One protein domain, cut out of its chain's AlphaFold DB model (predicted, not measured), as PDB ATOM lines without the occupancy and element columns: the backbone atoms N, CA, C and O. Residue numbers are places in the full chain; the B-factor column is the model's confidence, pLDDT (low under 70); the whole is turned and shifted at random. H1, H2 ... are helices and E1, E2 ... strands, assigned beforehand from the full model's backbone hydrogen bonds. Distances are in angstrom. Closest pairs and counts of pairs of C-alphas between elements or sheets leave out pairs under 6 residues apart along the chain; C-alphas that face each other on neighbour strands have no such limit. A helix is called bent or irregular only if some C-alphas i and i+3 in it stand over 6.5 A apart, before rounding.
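AT A GLANCE: This is residues 3 to 23, 30 to 47 and 103 to 201 of the 506 residues of an uncharacterized protein of Hydrogenophaga sp. T4 (UniProt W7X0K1). A small parallel sheet, in the order E1 E2 E3, has H3 running along one face; away from H3, H1 and H2 cross, and H1 only grazes the sheet. The printed part has 138 residues, in the order H1 E1 H2 E2 E3 H3, class mixed. It is compact, radius of gyration of the C-alphas 15.3 A, spanning 50 by 37 by 27 A.

HOW THE PARTS SIT: Start at H1, residues 6 to 23, irregular, with C-alphas 19 and 22 9.1 A apart. Its residues 11 to 18 alone touch H2, residues 103 to 122, at a steep tilt of 59 degrees, the same way; the closest C-alphas, of Val 15 and Phe 112, are 5.9 A apart. E1, residues 36 to 40, is parallel to E2, residues 126 to 132; look for N 39 and O 128, 2.9 A apart, within hydrogen-bond range. E2 is parallel to E3, residues 165 to 168, with N 166 and O 129 within range at 2.9 A. H3, residues 185 to 200, is on the sheet over E1 and E2, height 9.6 A, giving two layers, helix on one face; its closest C-alphas to E1 are those of Leu 193 and Ala 36, 7.0 A. O i to N i+4 pairs are within range throughout H3, 12 of 14 in H1 and 13 of 16 in H2.

IN THESE COORDINATES: Find C-alpha 6 at (-42.114, 40.019, 5.014), where H1 begins, 26.2 A long. H2 spans 29.2 A, E1 13.1 A, E2 20.4 A and E3 9.6 A; H3, 22.1 A, ends at C-alpha 200, (-63.915, 27.784, 0.635).

THE WHOLE: The C-alphas farthest apart, of Gln 23 and Lys 140, are 50.0 A apart. Residues 24 to 29 and 48 to 102 are not printed, with gaps of 11.8 A and 13.6 A between C-alphas. The links E2 to E3 and E3 to H3 are long. The model's pLDDT is under 70 at residues 22 to 23, 47, 137 to 141 and 201.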
ATOM      1  N   HIS A   3     -45.486  42.227   2.602       93.31
ATOM      2  CA  HIS A   3     -44.774  43.220   1.802       93.31
ATOM      3  C   HIS A   3     -43.277  42.962   1.839       93.31
ATOM      4  O   HIS A   3     -42.741  42.665   2.910       93.31
ATOM      5  N   SER A   4     -42.597  43.118   0.701       90.94
ATOM      6  CA  SER A   4     -41.135  43.083   0.637       90.94
ATOM      7  C   SER A   4     -40.584  41.799   1.288       90.94
ATOM      8  O   SER A   4     -41.099  40.699   1.055       90.94
ATOM      9  N   LEU A   5     -39.577  41.935   2.155       90.25
ATOM     10  CA  LEU A   5     -38.969  40.869   2.958       90.25
ATOM     11  C   LEU A   5     -39.961  40.083   3.825       90.25
ATOM     12  O   LEU A   5     -39.728  38.905   4.099       90.25
ATOM     13  N   GLY A   6     -41.084  40.690   4.221       90.12
ATOM     14  CA  GLY A   6     -42.114  40.019   5.014       90.12
ATOM     15  C   GLY A   6     -42.672  38.774   4.320       90.12
ATOM     16  O   GLY A   6     -43.031  37.806   4.986       90.12
ATOM     17  N   GLY A   7     -42.681  38.744   2.983       93.94
ATOM     18  CA  GLY A   7     -43.092  37.555   2.235       93.94
ATOM     19  C   GLY A   7     -42.124  36.379   2.387       93.94
ATOM     20  O   GLY A   7     -42.558  35.236   2.533       93.94
ATOM     21  N   LEU A   8     -40.814  36.639   2.428       92.06
ATOM     22  CA  LEU A   8     -39.807  35.598   2.667       92.06
ATOM     23  C   LEU A   8     -39.893  35.056   4.097       92.06
ATOM     24  O   LEU A   8     -39.795  33.846   4.304       92.06
ATOM     25  N   LEU A   9     -40.146  35.936   5.071       90.88
ATOM     26  CA  LEU A   9     -40.352  35.542   6.462       90.88
ATOM     27  C   LEU A   9     -41.549  34.597   6.602       90.88
ATOM     28  O   LEU A   9     -41.408  33.509   7.156       90.88
ATOM     29  N   ILE A  10     -42.708  34.966   6.050       93.00
ATOM     30  CA  ILE A  10     -43.908  34.120   6.104       93.00
ATOM     31  C   ILE A  10     -43.695  32.798   5.361       93.00
ATOM     32  O   ILE A  10     -44.090  31.746   5.862       93.00
ATOM     33  N   LYS A  11     -42.988  32.817   4.222       93.69
ATOM     34  CA  LYS A  11     -42.581  31.597   3.511       93.69
ATOM     35  C   LYS A  11     -41.765  30.668   4.421       93.69
ATOM     36  O   LYS A  11     -42.053  29.475   4.494       93.69
ATOM     37  N   ARG A  12     -40.786  31.208   5.155       92.81
ATOM     38  CA  ARG A  12     -39.950  30.455   6.104       92.81
ATOM     39  C   ARG A  12     -40.753  29.909   7.282       92.81
ATOM     40  O   ARG A  12     -40.555  28.753   7.639       92.81
ATOM     41  N   VAL A  13     -41.657  30.704   7.857       91.56
ATOM     42  CA  VAL A  13     -42.550  30.271   8.949       91.56
ATOM     43  C   VAL A  13     -43.393  29.076   8.504       91.56
ATOM     44  O   VAL A  13     -43.389  28.051   9.179       91.56
ATOM     45  N   LEU A  14     -44.034  29.171   7.337       92.25
ATOM     46  CA  LEU A  14     -44.869  28.099   6.792       92.25
ATOM     47  C   LEU A  14     -44.073  26.832   6.486       92.25
ATOM     48  O   LEU A  14     -44.476  25.746   6.885       92.25
ATOM     49  N   VAL A  15     -42.918  26.961   5.829       92.62
ATOM     50  CA  VAL A  15     -42.044  25.813   5.540       92.62
ATOM     51  C   VAL A  15     -41.555  25.149   6.825       92.62
ATOM     52  O   VAL A  15     -41.555  23.925   6.911       92.62
ATOM     53  N   ASN A  16     -41.169  25.924   7.838       90.94
ATOM     54  CA  ASN A  16     -40.724  25.367   9.113       90.94
ATOM     55  C   ASN A  16     -41.864  24.645   9.847       90.94
ATOM     56  O   ASN A  16     -41.644  23.555  10.370       90.94
ATOM     57  N   ALA A  17     -43.063  25.236   9.881       89.19
ATOM     58  CA  ALA A  17     -44.246  24.614  10.475       89.19
ATOM     59  C   ALA A  17     -44.607  23.309   9.750       89.19
ATOM     60  O   ALA A  17     -44.845  22.285  10.383       89.19
ATOM     61  N   TRP A  18     -44.547  23.316   8.419       90.38
ATOM     62  CA  TRP A  18     -44.754  22.132   7.595       90.38
ATOM     63  C   TRP A  18     -43.748  21.015   7.880       90.38
ATOM     64  O   TRP A  18     -44.139  19.875   8.110       90.38
ATOM     65  N   GLN A  19     -42.453  21.341   7.894       89.19
ATOM     66  CA  GLN A  19     -41.373  20.365   8.070       89.19
ATOM     67  C   GLN A  19     -41.342  19.743   9.465       89.19
ATOM     68  O   GLN A  19     -40.929  18.596   9.609       89.19
ATOM     69  N   ARG A  20     -41.770  20.484  10.492       85.44
ATOM     70  CA  ARG A  20     -41.906  19.951  11.856       85.44
ATOM     71  C   ARG A  20     -43.102  19.006  11.997       85.44
ATOM     72  O   ARG A  20     -43.135  18.210  12.935       85.44
ATOM     73  N   GLY A  21     -44.061  19.077  11.072       75.75
ATOM     74  CA  GLY A  21     -45.319  18.343  11.146       75.75
ATOM     75  C   GLY A  21     -46.110  18.667  12.418       75.75
ATOM     76  O   GLY A  21     -45.791  19.591  13.163       75.75
ATOM     77  N   ALA A  22     -47.127  17.857  12.713       59.28
ATOM     78  CA  ALA A  22     -47.916  17.973  13.945       59.28
ATOM     79  C   ALA A  22     -47.139  17.577  15.226       59.28
ATOM     80  O   ALA A  22     -47.707  17.577  16.313       59.28
ATOM     81  N   GLN A  23     -45.862  17.188  15.113       51.97
ATOM     82  CA  GLN A  23     -45.105  16.540  16.191       51.97
ATOM     83  C   GLN A  23     -44.270  17.490  17.056       51.97
ATOM     84  O   GLN A  23     -43.776  17.067  18.101       51.97
ATOM     85  N   ASP A  30     -50.566  26.795  13.499       83.56
ATOM     86  CA  ASP A  30     -51.250  25.954  12.530       83.56
ATOM     87  C   ASP A  30     -51.128  26.549  11.121       83.56
ATOM     88  O   ASP A  30     -51.825  27.488  10.730       83.56
ATOM     89  N   GLN A  31     -50.248  25.964  10.311       86.00
ATOM     90  CA  GLN A  31     -50.119  26.358   8.913       86.00
ATOM     91  C   GLN A  31     -51.407  26.149   8.095       86.00
ATOM     92  O   GLN A  31     -51.581  26.819   7.075       86.00
ATOM     93  N   GLN A  32     -52.307  25.244   8.505       85.56
ATOM     94  CA  GLN A  32     -53.569  24.991   7.808       85.56
ATOM     95  C   GLN A  32     -54.568  26.138   7.988       85.56
ATOM     96  O   GLN A  32     -55.408  26.343   7.105       85.56
ATOM     97  N   ALA A  33     -54.436  26.933   9.055       87.88
ATOM     98  CA  ALA A  33     -55.208  28.155   9.259       87.88
ATOM     99  C   ALA A  33     -54.897  29.228   8.199       87.88
ATOM    100  O   ALA A  33     -55.748  30.044   7.853       87.88
ATOM    101  N   VAL A  34     -53.699  29.214   7.601       92.06
ATOM    102  CA  VAL A  34     -53.375  30.129   6.497       92.06
ATOM    103  C   VAL A  34     -54.073  29.655   5.229       92.06
ATOM    104  O   VAL A  34     -53.654  28.668   4.628       92.06
ATOM    105  N   LYS A  35     -55.122  30.356   4.795       93.06
ATOM    106  CA  LYS A  35     -55.865  30.018   3.565       93.06
ATOM    107  C   LYS A  35     -55.371  30.749   2.328       93.06
ATOM    108  O   LYS A  35     -55.446  30.209   1.230       93.06
ATOM    109  N   ALA A  36     -54.836  31.954   2.490       94.12
ATOM    110  CA  ALA A  36     -54.345  32.748   1.376       94.12
ATOM    111  C   ALA A  36     -53.107  33.573   1.740       94.12
ATOM    112  O   ALA A  36     -52.947  34.034   2.871       94.12
ATOM    113  N   ILE A  37     -52.246  33.799   0.749       94.94
ATOM    114  CA  ILE A  37     -51.073  34.661   0.838       94.94
ATOM    115  C   ILE A  37     -51.078  35.615  -0.347       94.94
ATOM    116  O   ILE A  37     -51.216  35.220  -1.504       94.94
ATOM    117  N   LEU A  38     -50.887  36.888  -0.026       95.75
ATOM    118  CA  LEU A  38     -50.689  37.950  -0.992       95.75
ATOM    119  C   LEU A  38     -49.268  38.478  -0.819       95.75
ATOM    120  O   LEU A  38     -48.977  39.077   0.220       95.75
ATOM    121  N   PHE A  39     -48.403  38.214  -1.795       96.69
ATOM    122  CA  PHE A  39     -47.038  38.727  -1.841       96.69
ATOM    123  C   PHE A  39     -47.018  40.049  -2.602       96.69
ATOM    124  O   PHE A  39     -47.357  40.084  -3.780       96.69
ATOM    125  N   CYS A  40     -46.607  41.128  -1.941       95.56
ATOM    126  CA  CYS A  40     -46.464  42.445  -2.551       95.56
ATOM    127  C   CYS A  40     -44.982  42.817  -2.600       95.56
ATOM    128  O   CYS A  40     -44.388  43.112  -1.559       95.56
ATOM    129  N   GLY A  41     -44.385  42.778  -3.793       93.69
ATOM    130  CA  GLY A  41     -42.984  43.142  -3.999       93.69
ATOM    131  C   GLY A  41     -42.033  42.242  -3.214       93.69
ATOM    132  O   GLY A  41     -41.064  42.717  -2.639       93.69
ATOM    133  N   THR A  42     -42.323  40.948  -3.088       94.62
ATOM    134  CA  THR A  42     -41.440  40.028  -2.357       94.62
ATOM    135  C   THR A  42     -40.332  39.514  -3.279       94.62
ATOM    136  O   THR A  42     -40.653  38.887  -4.279       94.62
ATOM    137  N   PRO A  43     -39.040  39.704  -2.952       92.88
ATOM    138  CA  PRO A  43     -37.928  39.314  -3.821       92.88
ATOM    139  C   PRO A  43     -37.612  37.813  -3.712       92.88
ATOM    140  O   PRO A  43     -36.632  37.403  -3.091       92.88
ATOM    141  N   HIS A  44     -38.469  36.965  -4.278       92.00
ATOM    142  CA  HIS A  44     -38.350  35.509  -4.210       92.00
ATOM    143  C   HIS A  44     -37.090  34.959  -4.880       92.00
ATOM    144  O   HIS A  44     -36.473  34.051  -4.323       92.00
ATOM    145  N   LYS A  45     -36.683  35.506  -6.028       88.88
ATOM    146  CA  LYS A  45     -35.444  35.113  -6.734       88.88
ATOM    147  C   LYS A  45     -34.254  35.996  -6.359       88.88
ATOM    148  O   LYS A  45     -33.258  36.055  -7.072       88.88
ATOM    149  N   GLY A  46     -34.373  36.691  -5.232       81.50
ATOM    150  CA  GLY A  46     -33.556  37.849  -4.935       81.50
ATOM    151  C   GLY A  46     -34.123  39.100  -5.586       81.50
ATOM    152  O   GLY A  46     -35.074  39.064  -6.363       81.50
ATOM    153  N   ALA A  47     -33.544  40.229  -5.225       68.62
ATOM    154  CA  ALA A  47     -33.749  41.495  -5.904       68.62
ATOM    155  C   ALA A  47     -32.369  42.005  -6.307       68.62
ATOM    156  O   ALA A  47     -31.367  41.579  -5.728       68.62
ATOM    157  N   ARG A 103     -28.835  30.559  -3.314       81.88
ATOM    158  CA  ARG A 103     -29.001  29.149  -2.899       81.88
ATOM    159  C   ARG A 103     -29.965  28.962  -1.722       81.88
ATOM    160  O   ARG A 103     -30.790  28.050  -1.749       81.88
ATOM    161  N   GLY A 104     -29.894  29.825  -0.704       84.00
ATOM    162  CA  GLY A 104     -30.820  29.793   0.438       84.00
ATOM    163  C   GLY A 104     -32.266  30.078   0.019       84.00
ATOM    164  O   GLY A 104     -33.177  29.322   0.361       84.00
ATOM    165  N   LEU A 105     -32.455  31.106  -0.811       85.94
ATOM    166  CA  LEU A 105     -33.756  31.494  -1.363       85.94
ATOM    167  C   LEU A 105     -34.324  30.442  -2.315       85.94
ATOM    168  O   LEU A 105     -35.497  30.105  -2.209       85.94
ATOM    169  N   GLN A 106     -33.499  29.862  -3.183       87.94
ATOM    170  CA  GLN A 106     -33.864  28.755  -4.066       87.94
ATOM    171  C   GLN A 106     -34.326  27.547  -3.252       87.94
ATOM    172  O   GLN A 106     -35.382  26.986  -3.535       87.94
ATOM    173  N   LYS A 107     -33.596  27.187  -2.186       91.19
ATOM    174  CA  LYS A 107     -34.002  26.106  -1.279       91.19
ATOM    175  C   LYS A 107     -35.329  26.420  -0.584       91.19
ATOM    176  O   LYS A 107     -36.197  25.554  -0.494       91.19
ATOM    177  N   LEU A 108     -35.512  27.656  -0.116       91.81
ATOM    178  CA  LEU A 108     -36.762  28.099   0.499       91.81
ATOM    179  C   LEU A 108     -37.933  28.079  -0.500       91.81
ATOM    180  O   LEU A 108     -39.022  27.628  -0.147       91.81
ATOM    181  N   ASN A 109     -37.720  28.523  -1.740       93.06
ATOM    182  CA  ASN A 109     -38.714  28.488  -2.812       93.06
ATOM    183  C   ASN A 109     -39.069  27.053  -3.197       93.06
ATOM    184  O   ASN A 109     -40.252  26.759  -3.340       93.06
ATOM    185  N   ALA A 110     -38.087  26.154  -3.284       94.00
ATOM    186  CA  ALA A 110     -38.317  24.739  -3.556       94.00
ATOM    187  C   ALA A 110     -39.177  24.098  -2.458       94.00
ATOM    188  O   ALA A 110     -40.209  23.504  -2.754       94.00
ATOM    189  N   HIS A 111     -38.826  24.295  -1.182       94.81
ATOM    190  CA  HIS A 111     -39.629  23.775  -0.072       94.81
ATOM    191  C   HIS A 111     -41.039  24.368  -0.037       94.81
ATOM    192  O   HIS A 111     -42.007  23.648   0.195       94.81
ATOM    193  N   PHE A 112     -41.170  25.675  -0.271       95.62
ATOM    194  CA  PHE A 112     -42.479  26.315  -0.314       95.62
ATOM    195  C   PHE A 112     -43.318  25.831  -1.497       95.62
ATOM    196  O   PHE A 112     -44.521  25.663  -1.346       95.62
ATOM    197  N   SER A 113     -42.696  25.557  -2.644       95.00
ATOM    198  CA  SER A 113     -43.364  24.967  -3.805       95.00
ATOM    199  C   SER A 113     -43.871  23.561  -3.499       95.00
ATOM    200  O   SER A 113     -45.009  23.248  -3.836       95.00
ATOM    201  N   SER A 114     -43.085  22.746  -2.786       94.00
ATOM    202  CA  SER A 114     -43.529  21.429  -2.313       94.00
ATOM    203  C   SER A 114     -44.709  21.532  -1.342       94.00
ATOM    204  O   SER A 114     -45.708  20.840  -1.530       94.00
ATOM    205  N   LEU A 115     -44.640  22.435  -0.354       93.69
ATOM    206  CA  LEU A 115     -45.754  22.711   0.562       93.69
ATOM    207  C   LEU A 115     -47.008  23.160  -0.203       93.69
ATOM    208  O   LEU A 115     -48.102  22.645   0.020       93.69
ATOM    209  N   TYR A 116     -46.851  24.120  -1.113       94.56
ATOM    210  CA  TYR A 116     -47.934  24.652  -1.931       94.56
ATOM    211  C   TYR A 116     -48.574  23.566  -2.804       94.56
ATOM    212  O   TYR A 116     -49.799  23.502  -2.880       94.56
ATOM    213  N   GLY A 117     -47.764  22.685  -3.399       92.44
ATOM    214  CA  GLY A 117     -48.218  21.519  -4.152       92.44
ATOM    215  C   GLY A 117     -49.026  20.550  -3.291       92.44
ATOM    216  O   GLY A 117     -50.166  20.249  -3.632       92.44
ATOM    217  N   GLN A 118     -48.493  20.138  -2.136       91.12
ATOM    218  CA  GLN A 118     -49.178  19.215  -1.222       91.12
ATOM    219  C   GLN A 118     -50.513  19.776  -0.709       91.12
ATOM    220  O   GLN A 118     -51.504  19.055  -0.578       91.12
ATOM    221  N   ARG A 119     -50.563  21.079  -0.416       91.06
ATOM    222  CA  ARG A 119     -51.773  21.718   0.105       91.06
ATOM    223  C   ARG A 119     -52.929  21.740  -0.885       91.06
ATOM    224  O   ARG A 119     -54.063  21.890  -0.458       91.06
ATOM    225  N   ARG A 120     -52.699  21.548  -2.182       84.12
ATOM    226  CA  ARG A 120     -53.782  21.553  -3.180       84.12
ATOM    227  C   ARG A 120     -54.832  20.495  -2.968       84.12
ATOM    228  O   ARG A 120     -55.996  20.748  -3.246       84.12
ATOM    229  N   GLU A 121     -54.399  19.330  -2.523       83.50
ATOM    230  CA  GLU A 121     -55.273  18.171  -2.406       83.50
ATOM    231  C   GLU A 121     -56.040  18.189  -1.084       83.50
ATOM    232  O   GLU A 121     -57.148  17.675  -1.001       83.50
ATOM    233  N   THR A 122     -55.463  18.808  -0.051       85.44
ATOM    234  CA  THR A 122     -55.944  18.694   1.334       85.44
ATOM    235  C   THR A 122     -56.528  19.989   1.889       85.44
ATOM    236  O   THR A 122     -57.535  19.967   2.589       85.44
ATOM    237  N   SER A 123     -55.912  21.135   1.600       87.88
ATOM    238  CA  SER A 123     -56.358  22.450   2.058       87.88
ATOM    239  C   SER A 123     -55.766  23.529   1.148       87.88
ATOM    240  O   SER A 123     -54.683  24.052   1.461       87.88
ATOM    241  N   PRO A 124     -56.427  23.832   0.010       89.69
ATOM    242  CA  PRO A 124     -55.888  24.717  -1.011       89.69
ATOM    243  C   PRO A 124     -55.405  26.042  -0.424       89.69
ATOM    244  O   PRO A 124     -56.117  26.705   0.325       89.69
ATOM    245  N   LEU A 125     -54.180  26.427  -0.777       92.25
ATOM    246  CA  LEU A 125     -53.590  27.704  -0.399       92.25
ATOM    247  C   LEU A 125     -53.747  28.679  -1.569       92.25
ATOM    248  O   LEU A 125     -53.175  28.464  -2.634       92.25
ATOM    249  N   GLY A 126     -54.513  29.754  -1.403       92.75
ATOM    250  CA  GLY A 126     -54.588  30.828  -2.391       92.75
ATOM    251  C   GLY A 126     -53.283  31.624  -2.407       92.75
ATOM    252  O   GLY A 126     -52.858  32.116  -1.367       92.75
ATOM    253  N   VAL A 127     -52.630  31.778  -3.559       94.50
ATOM    254  CA  VAL A 127     -51.425  32.618  -3.678       94.50
ATOM    255  C   VAL A 127     -51.614  33.632  -4.794       94.50
ATOM    256  O   VAL A 127     -52.008  33.282  -5.908       94.50
ATOM    257  N   LYS A 128     -51.328  34.894  -4.483       95.94
ATOM    258  CA  LYS A 128     -51.283  36.008  -5.433       95.94
ATOM    259  C   LYS A 128     -49.984  36.773  -5.247       95.94
ATOM    260  O   LYS A 128     -49.503  36.915  -4.121       95.94
ATOM    261  N   VAL A 129     -49.424  37.237  -6.356       96.69
ATOM    262  CA  VAL A 129     -48.094  37.834  -6.395       96.69
ATOM    263  C   VAL A 129     -48.157  39.133  -7.179       96.69
ATOM    264  O   VAL A 129     -48.567  39.139  -8.336       96.69
ATOM    265  N   PHE A 130     -47.733  40.215  -6.542       96.62
ATOM    266  CA  PHE A 130     -47.598  41.527  -7.148       96.62
ATOM    267  C   PHE A 130     -46.132  41.931  -7.242       96.62
ATOM    268  O   PHE A 130     -45.374  41.785  -6.278       96.62
ATOM    269  N   ALA A 131     -45.774  42.507  -8.382       95.25
ATOM    270  CA  ALA A 131     -44.533  43.237  -8.592       95.25
ATOM    271  C   ALA A 131     -44.838  44.724  -8.774       95.25
ATOM    272  O   ALA A 131     -45.960  45.116  -9.097       95.25
ATOM    273  N   GLU A 132     -43.846  45.570  -8.558       92.50
ATOM    274  CA  GLU A 132     -43.973  46.994  -8.872       92.50
ATOM    275  C   GLU A 132     -43.852  47.228 -10.379       92.50
ATOM    276  O   GLU A 132     -43.097  46.558 -11.082       92.50
ATOM    277  N   GLY A 133     -44.620  48.196 -10.873       90.94
ATOM    278  CA  GLY A 133     -44.548  48.657 -12.258       90.94
ATOM    279  C   GLY A 133     -43.831  49.995 -12.407       90.94
ATOM    280  O   GLY A 133     -43.531  50.396 -13.530       90.94
ATOM    281  N   LYS A 134     -43.544  50.694 -11.299       91.00
ATOM    282  CA  LYS A 134     -42.811  51.963 -11.306       91.00
ATOM    283  C   LYS A 134     -41.580  51.931 -10.406       91.00
ATOM    284  O   LYS A 134     -41.638  51.364  -9.318       91.00
ATOM    285  N   PRO A 135     -40.496  52.614 -10.808       87.12
ATOM    286  CA  PRO A 135     -39.372  52.863  -9.923       87.12
ATOM    287  C   PRO A 135     -39.785  53.662  -8.685       87.12
ATOM    288  O   PRO A 135     -40.654  54.534  -8.762       87.12
ATOM    289  N   VAL A 136     -39.098  53.437  -7.564       81.94
ATOM    290  CA  VAL A 136     -39.310  54.230  -6.347       81.94
ATOM    291  C   VAL A 136     -38.842  55.666  -6.597       81.94
ATOM    292  O   VAL A 136     -37.649  55.935  -6.778       81.94
ATOM    293  N   GLY A 137     -39.803  56.594  -6.639       69.81
ATOM    294  CA  GLY A 137     -39.548  58.013  -6.915       69.81
ATOM    295  C   GLY A 137     -38.999  58.764  -5.704       69.81
ATOM    296  O   GLY A 137     -38.178  59.678  -5.834       69.81
ATOM    297  N   VAL A 138     -39.401  58.340  -4.504       62.31
ATOM    298  CA  VAL A 138     -38.806  58.828  -3.259       62.31
ATOM    299  C   VAL A 138     -37.317  58.447  -3.292       62.31
ATOM    300  O   VAL A 138     -36.966  57.368  -3.759       62.31
ATOM    301  N   TRP A 139     -36.428  59.321  -2.817       57.19
ATOM    302  CA  TRP A 139     -34.969  59.086  -2.749       57.19
ATOM    303  C   TRP A 139     -34.174  59.231  -4.055       57.19
ATOM    304  O   TRP A 139     -32.966  59.009  -4.029       57.19
ATOM    305  N   LYS A 140     -34.797  59.629  -5.179       58.31
ATOM    306  CA  LYS A 140     -34.132  59.711  -6.503       58.31
ATOM    307  C   LYS A 140     -33.413  58.412  -6.899       58.31
ATOM    308  O   LYS A 140     -32.501  58.444  -7.720       58.31
ATOM    309  N   LEU A 141     -33.810  57.277  -6.316       64.56
ATOM    310  CA  LEU A 141     -33.213  55.989  -6.644       64.56
ATOM    311  C   LEU A 141     -33.505  55.641  -8.100       64.56
ATOM    312  O   LEU A 141     -32.644  55.066  -8.753       64.56
ATOM    313  N   GLY A 142     -34.693  56.010  -8.609       75.81
ATOM    314  CA  GLY A 142     -35.052  55.808 -10.016       75.81
ATOM    315  C   GLY A 142     -34.976  54.341 -10.440       75.81
ATOM    316  O   GLY A 142     -34.870  54.049 -11.627       75.81
ATOM    317  N   LYS A 143     -35.011  53.421  -9.468       81.69
ATOM    318  CA  LYS A 143     -34.842  51.982  -9.649       81.69
ATOM    319  C   LYS A 143     -36.086  51.235  -9.187       81.69
ATOM    320  O   LYS A 143     -36.740  51.627  -8.218       81.69
ATOM    321  N   ILE A 144     -36.360  50.152  -9.900       84.88
ATOM    322  CA  ILE A 144     -37.258  49.080  -9.488       84.88
ATOM    323  C   ILE A 144     -36.473  48.233  -8.465       84.88
ATOM    324  O   ILE A 144     -35.389  47.730  -8.752       84.88
ATOM    325  N   VAL A 145     -36.971  48.191  -7.233       85.00
ATOM    326  CA  VAL A 145     -36.564  47.327  -6.126       85.00
ATOM    327  C   VAL A 145     -36.867  45.845  -6.394       85.00
ATOM    328  O   VAL A 145     -35.985  45.014  -6.185       85.00
ATOM    329  N   VAL A 146     -38.086  45.502  -6.825       89.56
ATOM    330  CA  VAL A 146     -38.540  44.130  -7.112       89.56
ATOM    331  C   VAL A 146     -39.344  44.096  -8.410       89.56
ATOM    332  O   VAL A 146     -40.552  44.335  -8.422       89.56
ATOM    333  N   ASP A 147     -38.674  43.736  -9.501       91.50
ATOM    334  CA  ASP A 147     -39.334  43.516 -10.786       91.50
ATOM    335  C   ASP A 147     -40.159  42.212 -10.802       91.50
ATOM    336  O   ASP A 147     -40.183  41.435  -9.842       91.50
ATOM    337  N   ALA A 148     -40.855  41.964 -11.914       93.81
ATOM    338  CA  ALA A 148     -41.680  40.772 -12.077       93.81
ATOM    339  C   ALA A 148     -40.882  39.456 -12.023       93.81
ATOM    340  O   ALA A 148     -41.424  38.441 -11.592       93.81
ATOM    341  N   ILE A 149     -39.609  39.467 -12.425       92.00
ATOM    342  CA  ILE A 149     -38.742  38.285 -12.401       92.00
ATOM    343  C   ILE A 149     -38.354  37.989 -10.953       92.00
ATOM    344  O   ILE A 149     -38.551  36.880 -10.467       92.00
ATOM    345  N   SER A 150     -37.865  38.991 -10.229       90.81
ATOM    346  CA  SER A 150     -37.536  38.919  -8.808       90.81
ATOM    347  C   SER A 150     -38.733  38.525  -7.946       90.81
ATOM    348  O   SER A 150     -38.569  37.773  -6.982       90.81
ATOM    349  N   ALA A 151     -39.928  39.008  -8.290       94.19
ATOM    350  CA  ALA A 151     -41.171  38.692  -7.602       94.19
ATOM    351  C   ALA A 151     -41.717  37.293  -7.897       94.19
ATOM    352  O   ALA A 151     -42.677  36.897  -7.253       94.19
ATOM    353  N   ASP A 152     -41.160  36.526  -8.829       94.06
ATOM    354  CA  ASP A 152     -41.697  35.213  -9.180       94.06
ATOM    355  C   ASP A 152     -41.273  34.126  -8.168       94.06
ATOM    356  O   ASP A 152     -40.079  33.853  -8.017       94.06
ATOM    357  N   PRO A 153     -42.214  33.475  -7.456       92.19
ATOM    358  CA  PRO A 153     -41.895  32.403  -6.520       92.19
ATOM    359  C   PRO A 153     -41.666  31.023  -7.166       92.19
ATOM    360  O   PRO A 153     -41.458  30.081  -6.400       92.19
ATOM    361  N   ASP A 154     -41.735  30.888  -8.499       92.19
ATOM    362  CA  ASP A 154     -41.676  29.622  -9.260       92.19
ATOM    363  C   ASP A 154     -42.790  28.623  -8.902       92.19
ATOM    364  O   ASP A 154     -42.625  27.402  -8.949       92.19
ATOM    365  N   LEU A 155     -43.966  29.131  -8.532       92.81
ATOM    366  CA  LEU A 155     -45.094  28.276  -8.169       92.81
ATOM    367  C   LEU A 155     -45.848  27.831  -9.415       92.81
ATOM    368  O   LEU A 155     -46.325  28.655 -10.186       92.81
ATOM    369  N   VAL A 156     -46.045  26.526  -9.569       89.31
ATOM    370  CA  VAL A 156     -46.846  25.951 -10.659       89.31
ATOM    371  C   VAL A 156     -48.240  25.648 -10.149       89.31
ATOM    372  O   VAL A 156     -48.348  24.842  -9.239       89.31
ATOM    373  N   GLY A 157     -49.275  26.277 -10.719       79.50
ATOM    374  CA  GLY A 157     -50.743  26.135 -10.601       79.50
ATOM    375  C   GLY A 157     -51.294  24.706 -10.715       79.50
ATOM    376  O   GLY A 157     -50.603  23.814 -11.202       79.50
ATOM    377  N   GLY A 158     -52.515  24.453 -10.213       71.56
ATOM    378  CA  GLY A 158     -53.129  23.105 -10.197       71.56
ATOM    379  C   GLY A 158     -53.412  22.559 -11.597       71.56
ATOM    380  O   GLY A 158     -53.451  21.358 -11.820       71.56
ATOM    381  N   ASN A 159     -53.529  23.474 -12.548       77.88
ATOM    382  CA  ASN A 159     -53.644  23.256 -13.982       77.88
ATOM    383  C   ASN A 159     -52.276  23.167 -14.694       77.88
ATOM    384  O   ASN A 159     -52.229  23.234 -15.916       77.88
ATOM    385  N   GLY A 160     -51.161  23.094 -13.957       82.94
ATOM    386  CA  GLY A 160     -49.808  23.096 -14.522       82.94
ATOM    387  C   GLY A 160     -49.303  24.470 -14.983       82.94
ATOM    388  O   GLY A 160     -48.160  24.578 -15.416       82.94
ATOM    389  N   HIS A 161     -50.108  25.532 -14.871       84.50
ATOM    390  CA  HIS A 161     -49.706  26.887 -15.260       84.50
ATOM    391  C   HIS A 161     -49.033  27.622 -14.106       84.50
ATOM    392  O   HIS A 161     -49.540  27.584 -12.993       84.50
ATOM    393  N   GLN A 162     -47.936  28.341 -14.346       90.19
ATOM    394  CA  GLN A 162     -47.301  29.155 -13.304       90.19
ATOM    395  C   GLN A 162     -48.269  30.177 -12.684       90.19
ATOM    396  O   GLN A 162     -49.128  30.738 -13.368       90.19
ATOM    397  N   VAL A 163     -48.137  30.407 -11.374       92.31
ATOM    398  CA  VAL A 163     -48.853  31.474 -10.669       92.31
ATOM    399  C   VAL A 163     -48.379  32.804 -11.256       92.31
ATOM    400  O   VAL A 163     -47.188  33.098 -11.169       92.31
ATOM    401  N   PRO A 164     -49.274  33.610 -11.851       94.31
ATOM    402  CA  PRO A 164     -48.858  34.826 -12.524       94.31
ATOM    403  C   PRO A 164     -48.360  35.857 -11.514       94.31
ATOM    404  O   PRO A 164     -48.980  36.081 -10.469       94.31
ATOM    405  N   VAL A 165     -47.264  36.517 -11.878       96.12
ATOM    406  CA  VAL A 165     -46.824  37.754 -11.238       96.12
ATOM    407  C   VAL A 165     -47.539  38.910 -11.915       96.12
ATOM    408  O   VAL A 165     -47.466  39.056 -13.134       96.12
ATOM    409  N   ILE A 166     -48.237  39.721 -11.129       95.12
ATOM    410  CA  ILE A 166     -49.029  40.842 -11.625       95.12
ATOM    411  C   ILE A 166     -48.228  42.141 -11.419       95.12
ATOM    412  O   ILE A 166     -48.011  42.540 -10.271       95.12
ATOM    413  N   PRO A 167     -47.745  42.807 -12.481       93.69
ATOM    414  CA  PRO A 167     -47.027  44.070 -12.356       93.69
ATOM    415  C   PRO A 167     -48.012  45.225 -12.156       93.69
ATOM    416  O   PRO A 167     -48.841  45.506 -13.020       93.69
ATOM    417  N   LEU A 168     -47.881  45.948 -11.048       93.00
ATOM    418  CA  LEU A 168     -48.722  47.101 -10.738       93.00
ATOM    419  C   LEU A 168     -48.209  48.338 -11.482       93.00
ATOM    420  O   LEU A 168     -47.423  49.119 -10.942       93.00
ATOM    421  N   SER A 169     -48.659  48.515 -12.726       87.94
ATOM    422  CA  SER A 169     -48.185  49.544 -13.675       87.94
ATOM    423  C   SER A 169     -48.098  50.969 -13.113       87.94
ATOM    424  O   SER A 169     -47.282  51.775 -13.561       87.94
ATOM    425  N   THR A 170     -48.929  51.310 -12.129       88.38
ATOM    426  CA  THR A 170     -49.002  52.655 -11.553       88.38
ATOM    427  C   THR A 170     -48.278  52.814 -10.225       88.38
ATOM    428  O   THR A 170     -48.148  53.959  -9.779       88.38
ATOM    429  N   LYS A 171     -47.787  51.725  -9.624       90.44
ATOM    430  CA  LYS A 171     -47.296  51.700  -8.245       90.44
ATOM    431  C   LYS A 171     -45.824  51.333  -8.140       90.44
ATOM    432  O   LYS A 171     -45.318  50.472  -8.859       90.44
ATOM    433  N   ASP A 172     -45.178  51.991  -7.190       90.81
ATOM    434  CA  ASP A 172     -43.826  51.683  -6.736       90.81
ATOM    435  C   ASP A 172     -43.840  50.758  -5.506       90.81
ATOM    436  O   ASP A 172     -44.898  50.461  -4.931       90.81
ATOM    437  N   HIS A 173     -42.652  50.335  -5.068       89.31
ATOM    438  CA  HIS A 173     -42.471  49.467  -3.904       89.31
ATOM    439  C   HIS A 173     -43.168  49.955  -2.631       89.31
ATOM    440  O   HIS A 173     -43.555  49.147  -1.792       89.31
ATOM    441  N   LEU A 174     -43.300  51.272  -2.440       87.44
ATOM    442  CA  LEU A 174     -43.840  51.860  -1.209       87.44
ATOM    443  C   LEU A 174     -45.362  52.044  -1.265       87.44
ATOM    444  O   LEU A 174     -46.038  51.979  -0.236       87.44
ATOM    445  N   SER A 175     -45.898  52.298  -2.456       87.88
ATOM    446  CA  SER A 175     -47.319  52.555  -2.702       87.88
ATOM    447  C   SER A 175     -48.115  51.290  -3.015       87.88
ATOM    448  O   SER A 175     -49.331  51.291  -2.835       87.88
ATOM    449  N   MET A 176     -47.471  50.180  -3.400       88.19
ATOM    450  CA  MET A 176     -48.179  48.929  -3.726       88.19
ATOM    451  C   MET A 176     -49.075  48.388  -2.608       88.19
ATOM    452  O   MET A 176     -50.113  47.804  -2.891       88.19
ATOM    453  N   VAL A 177     -48.737  48.627  -1.341       86.50
ATOM    454  CA  VAL A 177     -49.553  48.188  -0.192       86.50
ATOM    455  C   VAL A 177     -50.546  49.237   0.298       86.50
ATOM    456  O   VAL A 177     -51.252  49.007   1.274       86.50
ATOM    457  N   LYS A 178     -50.596  50.396  -0.362       86.25
ATOM    458  CA  LYS A 178     -51.484  51.511  -0.039       86.25
ATOM    459  C   LYS A 178     -52.503  51.636  -1.172       86.25
ATOM    460  O   LYS A 178     -52.231  52.324  -2.157       86.25
ATOM    461  N   PRO A 179     -53.629  50.905  -1.122       78.00
ATOM    462  CA  PRO A 179     -54.682  51.090  -2.109       78.00
ATOM    463  C   PRO A 179     -55.205  52.525  -2.015       78.00
ATOM    464  O   PRO A 179     -55.538  52.998  -0.932       78.00
ATOM    465  N   THR A 180     -55.233  53.234  -3.141       76.31
ATOM    466  CA  THR A 180     -55.675  54.637  -3.193       76.31
ATOM    467  C   THR A 180     -57.195  54.773  -3.203       76.31
ATOM    468  O   THR A 180     -57.721  55.807  -2.811       76.31
ATOM    469  N   PHE A 181     -57.908  53.741  -3.652       77.19
ATOM    470  CA  PHE A 181     -59.369  53.699  -3.746       77.19
ATOM    471  C   PHE A 181     -59.849  52.242  -3.836       77.19
ATOM    472  O   PHE A 181     -59.049  51.323  -3.978       77.19
ATOM    473  N   ARG A 182     -61.167  52.008  -3.758       73.88
ATOM    474  CA  ARG A 182     -61.740  50.643  -3.797       73.88
ATOM    475  C   ARG A 182     -61.466  49.887  -5.103       73.88
ATOM    476  O   ARG A 182     -61.317  48.677  -5.050       73.88
ATOM    477  N   LYS A 183     -61.368  50.597  -6.233       81.00
ATOM    478  CA  LYS A 183     -61.047  50.045  -7.569       81.00
ATOM    479  C   LYS A 183     -59.545  49.860  -7.822       81.00
ATOM    480  O   LYS A 183     -59.081  49.849  -8.956       81.00
ATOM    481  N   ASP A 184     -58.752  49.859  -6.760       88.75
ATOM    482  CA  ASP A 184     -57.325  49.603  -6.847       88.75
ATOM    483  C   ASP A 184     -57.087  48.106  -7.056       88.75
ATOM    484  O   ASP A 184     -57.664  47.292  -6.341       88.75
ATOM    485  N   GLU A 185     -56.212  47.733  -7.985       87.38
ATOM    486  CA  GLU A 185     -55.961  46.330  -8.351       87.38
ATOM    487  C   GLU A 185     -55.586  45.442  -7.147       87.38
ATOM    488  O   GLU A 185     -56.002  44.280  -7.049       87.38
ATOM    489  N   VAL A 186     -54.852  46.000  -6.176       87.75
ATOM    490  CA  VAL A 186     -54.492  45.295  -4.938       87.75
ATOM    491  C   VAL A 186     -55.705  45.147  -4.023       87.75
ATOM    492  O   VAL A 186     -55.886  44.083  -3.427       87.75
ATOM    493  N   ALA A 187     -56.552  46.176  -3.924       88.12
ATOM    494  CA  ALA A 187     -57.780  46.132  -3.131       88.12
ATOM    495  C   ALA A 187     -58.797  45.139  -3.708       88.12
ATOM    496  O   ALA A 187     -59.336  44.327  -2.959       88.12
ATOM    497  N   GLU A 188     -59.014  45.154  -5.024       90.06
ATOM    498  CA  GLU A 188     -59.912  44.221  -5.711       90.06
ATOM    499  C   GLU A 188     -59.422  42.777  -5.570       90.06
ATOM    500  O   GLU A 188     -60.195  41.879  -5.230       90.06
ATOM    501  N   THR A 189     -58.114  42.545  -5.729       89.00
ATOM    502  CA  THR A 189     -57.521  41.213  -5.533       89.00
ATOM    503  C   THR A 189     -57.647  40.743  -4.087       89.00
ATOM    504  O   THR A 189     -57.970  39.577  -3.844       89.00
ATOM    505  N   LEU A 190     -57.416  41.629  -3.115       87.81
ATOM    506  CA  LEU A 190     -57.578  41.308  -1.700       87.81
ATOM    507  C   LEU A 190     -59.039  40.984  -1.370       87.81
ATOM    508  O   LEU A 190     -59.295  39.972  -0.723       87.81
ATOM    509  N   GLN A 191     -59.992  41.784  -1.855       88.94
ATOM    510  CA  GLN A 191     -61.418  41.493  -1.708       88.94
ATOM    511  C   GLN A 191     -61.769  40.145  -2.337       88.94
ATOM    512  O   GLN A 191     -62.429  39.334  -1.694       88.94
ATOM    513  N   GLY A 192     -61.296  39.864  -3.550       88.00
ATOM    514  CA  GLY A 192     -61.515  38.579  -4.213       88.00
ATOM    515  C   GLY A 192     -60.965  37.397  -3.410       88.00
ATOM    516  O   GLY A 192     -61.643  36.378  -3.284       88.00
ATOM    517  N   LEU A 193     -59.774  37.539  -2.815       87.38
ATOM    518  CA  LEU A 193     -59.189  36.528  -1.931       87.38
ATOM    519  C   LEU A 193     -60.014  36.328  -0.660       87.38
ATOM    520  O   LEU A 193     -60.273  35.184  -0.305       87.38
ATOM    521  N   VAL A 194     -60.461  37.400  -0.003       88.25
ATOM    522  CA  VAL A 194     -61.312  37.310   1.197       88.25
ATOM    523  C   VAL A 194     -62.621  36.586   0.879       88.25
ATOM    524  O   VAL A 194     -62.966  35.627   1.561       88.25
ATOM    525  N   HIS A 195     -63.302  36.959  -0.209       87.88
ATOM    526  CA  HIS A 195     -64.522  36.273  -0.651       87.88
ATOM    527  C   HIS A 195     -64.272  34.822  -1.073       87.88
ATOM    528  O   HIS A 195     -65.170  33.986  -1.000       87.88
ATOM    529  N   TRP A 196     -63.087  34.502  -1.592       87.94
ATOM    530  CA  TRP A 196     -62.725  33.122  -1.900       87.94
ATOM    531  C   TRP A 196     -62.508  32.308  -0.623       87.94
ATOM    532  O   TRP A 196     -63.096  31.237  -0.505       87.94
ATOM    533  N   VAL A 197     -61.753  32.835   0.349       86.94
ATOM    534  CA  VAL A 197     -61.536  32.184   1.650       86.94
ATOM    535  C   VAL A 197     -62.877  31.925   2.337       86.94
ATOM    536  O   VAL A 197     -63.165  30.775   2.662       86.94
ATOM    537  N   ALA A 198     -63.733  32.947   2.425       84.75
ATOM    538  CA  ALA A 198     -65.046  32.859   3.060       84.75
ATOM    539  C   ALA A 198     -66.018  31.872   2.389       84.75
ATOM    540  O   ALA A 198     -66.953  31.408   3.024       84.75
ATOM    541  N   ARG A 199     -65.820  31.548   1.104       82.25
ATOM    542  CA  ARG A 199     -66.604  30.517   0.397       82.25
ATOM    543  C   ARG A 199     -65.988  29.123   0.478       82.25
ATOM    544  O   ARG A 199     -66.691  28.138   0.291       82.25
ATOM    545  N   SER A 200     -64.665  29.047   0.621       72.94
ATOM    546  CA  SER A 200     -63.915  27.784   0.635       72.94
ATOM    547  C   SER A 200     -64.054  27.045   1.959       72.94
ATOM    548  O   SER A 200     -64.035  25.817   2.003       72.94
ATOM    549  N   GLU A 201     -64.224  27.799   3.034       62.66
ATOM    550  CA  GLU A 201     -64.755  27.276   4.269       62.66
ATOM    551  C   GLU A 201     -66.276  27.341   4.109       62.66
ATOM    552  O   GLU A 201     -66.803  28.388   3.747       62.66
TER     553      GLU A 201